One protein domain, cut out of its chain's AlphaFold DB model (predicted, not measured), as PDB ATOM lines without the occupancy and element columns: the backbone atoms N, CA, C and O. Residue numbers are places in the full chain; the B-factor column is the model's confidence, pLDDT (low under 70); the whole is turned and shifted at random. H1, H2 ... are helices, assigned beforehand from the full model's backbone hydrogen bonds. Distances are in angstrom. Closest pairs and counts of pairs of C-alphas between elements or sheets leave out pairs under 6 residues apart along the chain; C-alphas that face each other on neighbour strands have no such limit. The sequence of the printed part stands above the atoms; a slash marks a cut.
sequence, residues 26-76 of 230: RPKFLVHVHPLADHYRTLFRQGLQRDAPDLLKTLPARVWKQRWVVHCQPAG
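Overview. This is residues 26 to 76 of the 230 residues of the protein "Putative transposase" of Verrucomicrobia bacterium ADurb.Bin006 (UniProt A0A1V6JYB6). One long helix, H1, makes the larger part of the length of a rod-shaped outline, and the ends of the printed part, with residues 26 to 32 before H1, make the rest; at the far end of H1 the short H2 turns the chain, which folds back past H1 through the tiny H3 and a tail with no named element, residues 66 to 76. The printed part has 51 residues with three named helices, H1, H2, H3 in that order, and no named strand: all helix. It is loose, with a radius of gyration of the C-alphas of 13.6 A and spans of 42 by 20 by 12 A.

Arrangement. Start at H1, residues 33 to 51; its residues 45 to 49 alone touch H2, residues 53 to 58, closest at the C-alphas of Leu 48 and Leu 56, 6.2 A. The two run opposite ways at a steep tilt of 66 degrees. Next look at H3, residues 62 to 65: it is close to H1 but not clearly touching, the closest C-alphas, of Arg 41 and Trp 64, being 7.2 A apart. H2 and H3 are apart. In H1 and H2 every O i to N i+4 pair is within hydrogen-bond range; H3 is too short for one.

Along the chain. Find C-alpha 33 at (13.504, 26.453, 131.699); from there H1 runs 26.1 A to C-alpha 51. H2 covers 9.2 A and H3 5.0 A, ending at C-alpha 65, (27.864, 22.622, 124.003).

Size, cuts and confidence. The C-alphas of Pro 27 and Asp 54 are farthest apart, 42.3 A. The printed part has no cut, and both links are tight. Residues 27 to 30 have pLDDT under 70.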
ATOM      1  N   ARG A  26       8.259  33.012 140.061       70.12
ATOM      2  CA  ARG A  26       7.485  33.632 138.975       70.12
ATOM      3  C   ARG A  26       6.135  32.910 138.793       70.12
ATOM      4  O   ARG A  26       6.099  31.686 138.899       70.12
ATOM      5  N   PRO A  27       5.045  33.612 138.421       66.25
ATOM      6  CA  PRO A  27       3.708  33.009 138.323       66.25
ATOM      7  C   PRO A  27       3.596  31.877 137.294       66.25
ATOM      8  O   PRO A  27       2.823  30.943 137.476       66.25
ATOM      9  N   LYS A  28       4.359  31.961 136.194       69.31
ATOM     10  CA  LYS A  28       4.266  31.008 135.077       69.31
ATOM     11  C   LYS A  28       5.049  29.716 135.321       69.31
ATOM     12  O   LYS A  28       4.627  28.660 134.864       69.31
ATOM     13  N   PHE A  29       6.184  29.792 136.021       69.50
ATOM     14  CA  PHE A  29       7.085  28.655 136.202       69.50
ATOM     15  C   PHE A  29       7.796  28.716 137.550       69.50
ATOM     16  O   PHE A  29       8.356  29.747 137.923       69.50
ATOM     17  N   LEU A  30       7.836  27.568 138.231       68.62
ATOM     18  CA  LEU A  30       8.575  27.385 139.479       68.62
ATOM     19  C   LEU A  30      10.095  27.485 139.273       68.62
ATOM     20  O   LEU A  30      10.803  28.013 140.123       68.62
ATOM     21  N   VAL A  31      10.590  26.980 138.140       72.31
ATOM     22  CA  VAL A  31      12.008  26.996 137.763       72.31
ATOM     23  C   VAL A  31      12.121  27.518 136.338       72.31
ATOM     24  O   VAL A  31      11.299  27.199 135.480       72.31
ATOM     25  N   HIS A  32      13.137  28.335 136.078       79.81
ATOM     26  CA  HIS A  32      13.396  28.834 134.736       79.81
ATOM     27  C   HIS A  32      13.858  27.689 133.817       79.81
ATOM     28  O   HIS A  32      14.763  26.934 134.170       79.81
ATOM     29  N   VAL A  33      13.270  27.582 132.621       85.75
ATOM     30  CA  VAL A  33      13.504  26.453 131.699       85.75
ATOM     31  C   VAL A  33      14.966  26.316 131.257       85.75
ATOM     32  O   VAL A  33      15.475  25.206 131.195       85.75
ATOM     33  N   HIS A  34      15.673  27.422 130.992       86.94
ATOM     34  CA  HIS A  34      17.079  27.354 130.555       86.94
ATOM     35  C   HIS A  34      18.047  26.840 131.635       86.94
ATOM     36  O   HIS A  34      18.700  25.837 131.363       86.94
ATOM     37  N   PRO A  35      18.079  27.395 132.867       88.38
ATOM     38  CA  PRO A  35      18.865  26.800 133.950       88.38
ATOM     39  C   PRO A  35      18.496  25.341 134.228       88.38
ATOM     40  O   PRO A  35      19.370  24.529 134.518       88.38
ATOM     41  N   LEU A  36      17.210  24.988 134.112       88.31
ATOM     42  CA  LEU A  36      16.775  23.604 134.267       88.31
ATOM     43  C   LEU A  36      17.354  22.703 133.172       88.31
ATOM     44  O   LEU A  36      17.822  21.611 133.477       88.31
ATOM     45  N   ALA A  37      17.363  23.151 131.919       92.00
ATOM     46  CA  ALA A  37      17.951  22.406 130.814       92.00
ATOM     47  C   ALA A  37      19.466  22.218 130.972       92.00
ATOM     48  O   ALA A  37      19.967  21.112 130.769       92.00
ATOM     49  N   ASP A  38      20.185  23.254 131.409       91.44
ATOM     50  CA  ASP A  38      21.613  23.151 131.721       91.44
ATOM     51  C   ASP A  38      21.875  22.173 132.878       91.44
ATOM     52  O   ASP A  38      22.824  21.380 132.837       91.44
ATOM     53  N   HIS A  39      21.003  22.184 133.891       90.94
ATOM     54  CA  HIS A  39      21.076  21.258 135.015       90.94
ATOM     55  C   HIS A  39      20.810  19.813 134.581       90.94
ATOM     56  O   HIS A  39      21.601  18.931 134.903       90.94
ATOM     57  N   TYR A  40      19.767  19.566 133.781       92.88
ATOM     58  CA  TYR A  40      19.476  18.239 133.229       92.88
ATOM     59  C   TYR A  40      20.607  17.715 132.353       92.88
ATOM     60  O   TYR A  40      20.985  16.558 132.496       92.88
ATOM     61  N   ARG A  41      21.201  18.558 131.498       94.06
ATOM     62  CA  ARG A  41      22.387  18.187 130.713       94.06
ATOM     63  C   ARG A  41      23.529  17.727 131.619       94.06
ATOM     64  O   ARG A  41      24.184  16.729 131.335       94.06
ATOM     65  N   THR A  42      23.759  18.450 132.713       93.75
ATOM     66  CA  THR A  42      24.805  18.120 133.690       93.75
ATOM     67  C   THR A  42      24.511  16.798 134.395       93.75
ATOM     68  O   THR A  42      25.378  15.928 134.423       93.75
ATOM     69  N   LEU A  43      23.285  16.612 134.894       94.44
ATOM     70  CA  LEU A  43      22.853  15.367 135.536       94.44
ATOM     71  C   LEU A  43      22.937  14.175 134.580       94.44
ATOM     72  O   LEU A  43      23.402  13.110 134.969       94.44
ATOM     73  N   PHE A  44      22.537  14.356 133.322       94.62
ATOM     74  CA  PHE A  44      22.597  13.309 132.307       94.62
ATOM     75  C   PHE A  44      24.043  12.910 132.001       94.62
ATOM     76  O   PHE A  44      24.362  11.725 131.965       94.62
ATOM     77  N   ARG A  45      24.949  13.888 131.860       93.88
ATOM     78  CA  ARG A  45      26.383  13.619 131.690       93.88
ATOM     79  C   ARG A  45      26.976  12.882 132.891       93.88
ATOM     80  O   ARG A  45      27.750  11.953 132.701       93.88
ATOM     81  N   GLN A  46      26.622  13.287 134.111       95.38
ATOM     82  CA  GLN A  46      27.063  12.621 135.341       95.38
ATOM     83  C   GLN A  46      26.535  11.185 135.428       95.38
ATOM     84  O   GLN A  46      27.293  10.282 135.766       95.38
ATOM     85  N   GLY A  47      25.265  10.970 135.071       95.44
ATOM     86  CA  GLY A  47      24.668   9.641 134.976       95.44
ATOM     87  C   GLY A  47      25.410   8.759 133.975       95.44
ATOM     88  O   GLY A  47      25.830   7.665 134.330       95.44
ATOM     89  N   LEU A  48      25.684   9.267 132.769       95.31
ATOM     90  CA  LEU A  48      26.476   8.540 131.772       95.31
ATOM     91  C   LEU A  48      27.897   8.238 132.245       95.31
ATOM     92  O   LEU A  48      28.379   7.134 132.042       95.31
ATOM     93  N   GLN A  49      28.570   9.183 132.900       94.75
ATOM     94  CA  GLN A  49      29.916   8.954 133.429       94.75
ATOM     95  C   GLN A  49      29.950   7.818 134.461       94.75
ATOM     96  O   GLN A  49      30.947   7.103 134.540       94.75
ATOM     97  N   ARG A  50      28.883   7.677 135.256       95.31
ATOM     98  CA  ARG A  50      28.751   6.639 136.281       95.31
ATOM     99  C   ARG A  50      28.340   5.290 135.690       95.31
ATOM    100  O   ARG A  50      28.929   4.280 136.049       95.31
ATOM    101  N   ASP A  51      27.341   5.288 134.809       96.31
ATOM    102  CA  ASP A  51      26.642   4.069 134.387       96.31
ATOM    103  C   ASP A  51      27.158   3.524 133.036       96.31
ATOM    104  O   ASP A  51      27.040   2.332 132.770       96.31
ATOM    105  N   ALA A  52      27.736   4.374 132.177       94.12
ATOM    106  CA  ALA A  52      28.225   4.006 130.842       94.12
ATOM    107  C   ALA A  52      29.379   4.926 130.362       94.12
ATOM    108  O   ALA A  52      29.211   5.704 129.410       94.12
ATOM    109  N   PRO A  53      30.568   4.859 130.993       93.06
ATOM    110  CA  PRO A  53      31.681   5.763 130.693       93.06
ATOM    111  C   PRO A  53      32.223   5.607 129.266       93.06
ATOM    112  O   PRO A  53      32.707   6.581 128.690       93.06
ATOM    113  N   ASP A  54      32.126   4.418 128.672       94.44
ATOM    114  CA  ASP A  54      32.611   4.186 127.307       94.44
ATOM    115  C   ASP A  54      31.694   4.813 126.256       94.44
ATOM    116  O   ASP A  54      32.180   5.435 125.315       94.44
ATOM    117  N   LEU A  55      30.373   4.782 126.474       91.50
ATOM    118  CA  LEU A  55      29.420   5.492 125.620       91.50
ATOM    119  C   LEU A  55      29.668   7.005 125.654       91.50
ATOM    120  O   LEU A  55      29.570   7.678 124.628       91.50
ATOM    121  N   LEU A  56      30.030   7.547 126.820       91.38
ATOM    122  CA  LEU A  56      30.331   8.967 126.969       91.38
ATOM    123  C   LEU A  56      31.536   9.413 126.122       91.38
ATOM    124  O   LEU A  56      31.513  10.532 125.609       91.38
ATOM    125  N   LYS A  57      32.554   8.557 125.950       91.00
ATOM    126  CA  LYS A  57      33.732   8.837 125.102       91.00
ATOM    127  C   LYS A  57      33.373   8.886 123.615       91.00
ATOM    128  O   LYS A  57      33.954   9.675 122.877       91.00
ATOM    129  N   THR A  58      32.402   8.078 123.191       93.81
ATOM    130  CA  THR A  58      31.933   8.009 121.797       93.81
ATOM    131  C   THR A  58      31.049   9.201 121.415       93.81
ATOM    132  O   THR A  58      30.922   9.539 120.238       93.81
ATOM    133  N   LEU A  59      30.426   9.870 122.393       92.25
ATOM    134  CA  LEU A  59      29.532  10.996 122.130       92.25
ATOM    135  C   LEU A  59      30.307  12.271 121.746       92.25
ATOM    136  O   LEU A  59      31.212  12.699 122.466       92.25
ATOM    137  N   PRO A  60      29.909  12.967 120.666       93.56
ATOM    138  CA  PRO A  60      30.611  14.161 120.220       93.56
ATOM    139  C   PRO A  60      30.452  15.313 121.217       93.56
ATOM    140  O   PRO A  60      29.352  15.621 121.686       93.56
ATOM    141  N   ALA A  61      31.545  16.045 121.459       90.25
ATOM    142  CA  ALA A  61      31.575  17.173 122.395       90.25
ATOM    143  C   ALA A  61      30.523  18.264 122.097       90.25
ATOM    144  O   ALA A  61      30.088  18.977 123.004       90.25
ATOM    145  N   ARG A  62      30.072  18.376 120.838       93.81
ATOM    146  CA  ARG A  62      29.017  19.306 120.406       93.81
ATOM    147  C   ARG A  62      27.695  19.097 121.152       93.81
ATOM    148  O   ARG A  62      27.027  20.084 121.457       93.81
ATOM    149  N   VAL A  63      27.352  17.858 121.514       92.19
ATOM    150  CA  VAL A  63      26.119  17.529 122.259       92.19
ATOM    151  C   VAL A  63      26.087  18.222 123.620       92.19
ATOM    152  O   VAL A  63      25.024  18.620 124.093       92.19
ATOM    153  N   TRP A  64      27.250  18.439 124.234       92.06
ATOM    154  CA  TRP A  64      27.352  19.109 125.530       92.06
ATOM    155  C   TRP A  64      27.384  20.635 125.415       92.06
ATOM    156  O   TRP A  64      27.021  21.323 126.365       92.06
ATOM    157  N   LYS A  65      27.782  21.173 124.256       89.19
ATOM    158  CA  LYS A  65      27.864  22.622 124.003       89.19
ATOM    159  C   LYS A  65      26.566  23.211 123.447       89.19
ATOM    160  O   LYS A  65      26.319  24.398 123.629       89.19
ATOM    161  N   GLN A  66      25.734  22.407 122.783       91.81
ATOM    162  CA  GLN A  66      24.446  22.873 122.270       91.81
ATOM    163  C   GLN A  66      23.448  23.170 123.396       91.81
ATOM    164  O   GLN A  66      23.545  22.636 124.505       91.81
ATOM    165  N   ARG A  67      22.459  24.011 123.089       89.56
ATOM    166  CA  ARG A  67      21.378  24.351 124.015       89.56
ATOM    167  C   ARG A  67      20.395  23.188 124.102       89.56
ATOM    168  O   ARG A  67      19.758  22.843 123.112       89.56
ATOM    169  N   TRP A  68      20.273  22.595 125.284       94.00
ATOM    170  CA  TRP A  68      19.286  21.546 125.527       94.00
ATOM    171  C   TRP A  68      17.901  22.167 125.703       94.00
ATOM    172  O   TRP A  68      17.755  23.246 126.284       94.00
ATOM    173  N   VAL A  69      16.880  21.482 125.191       90.44
ATOM    174  CA  VAL A  69      15.481  21.881 125.345       90.44
ATOM    175  C   VAL A  69      14.831  20.913 126.319       90.44
ATOM    176  O   VAL A  69      14.792  19.711 126.080       90.44
ATOM    177  N   VAL A  70      14.321  21.447 127.425       88.69
ATOM    178  CA  VAL A  70      13.490  20.697 128.367       88.69
ATOM    179  C   VAL A  70      12.077  21.237 128.258       88.69
ATOM    180  O   VAL A  70      11.853  22.441 128.396       88.69
ATOM    181  N   HIS A  71      11.118  20.348 128.017       84.88
ATOM    182  CA  HIS A  71       9.715  20.724 128.006       84.88
ATOM    183  C   HIS A  71       9.251  21.004 129.439       84.88
ATOM    184  O   HIS A  71       9.190  20.105 130.278       84.88
ATOM    185  N   CYS A  72       8.942  22.268 129.721       81.69
ATOM    186  CA  CYS A  72       8.371  22.701 130.989       81.69
ATOM    187  C   CYS A  72       6.972  23.233 130.738       81.69
ATOM    188  O   CYS A  72       6.805  24.206 130.006       81.69
ATOM    189  N   GLN A  73       5.985  22.638 131.396       79.62
ATOM    190  CA  GLN A  73       4.610  23.110 131.354       79.62
ATOM    191  C   GLN A  73       4.202  23.623 132.739       79.62
ATOM    192  O   GLN A  73       4.570  23.007 133.747       79.62
ATOM    193  N   PRO A  74       3.453  24.736 132.826       73.75
ATOM    194  CA  PRO A  74       2.865  25.160 134.087       73.75
ATOM    195  C   PRO A  74       1.991  24.039 134.662       73.75
ATOM    196  O   PRO A  74       1.147  23.486 133.961       73.75
ATOM    197  N   ALA A  75       2.150  23.733 135.951       70.56
ATOM    198  CA  ALA A  75       1.366  22.693 136.632       70.56
ATOM    199  C   ALA A  75      -0.113  23.086 136.871       70.56
ATOM    200  O   ALA A  75      -0.878  22.317 137.455       70.56
ATOM    201  N   GLY A  76      -0.522  24.282 136.429       78.00
ATOM    202  CA  GLY A  76      -1.845  24.852 136.671       78.00
ATOM    203  C   GLY A  76      -2.087  25.187 138.146       78.00
ATOM    204  O   GLY A  76      -1.154  25.287 138.940       78.00
TER     205      GLY A  76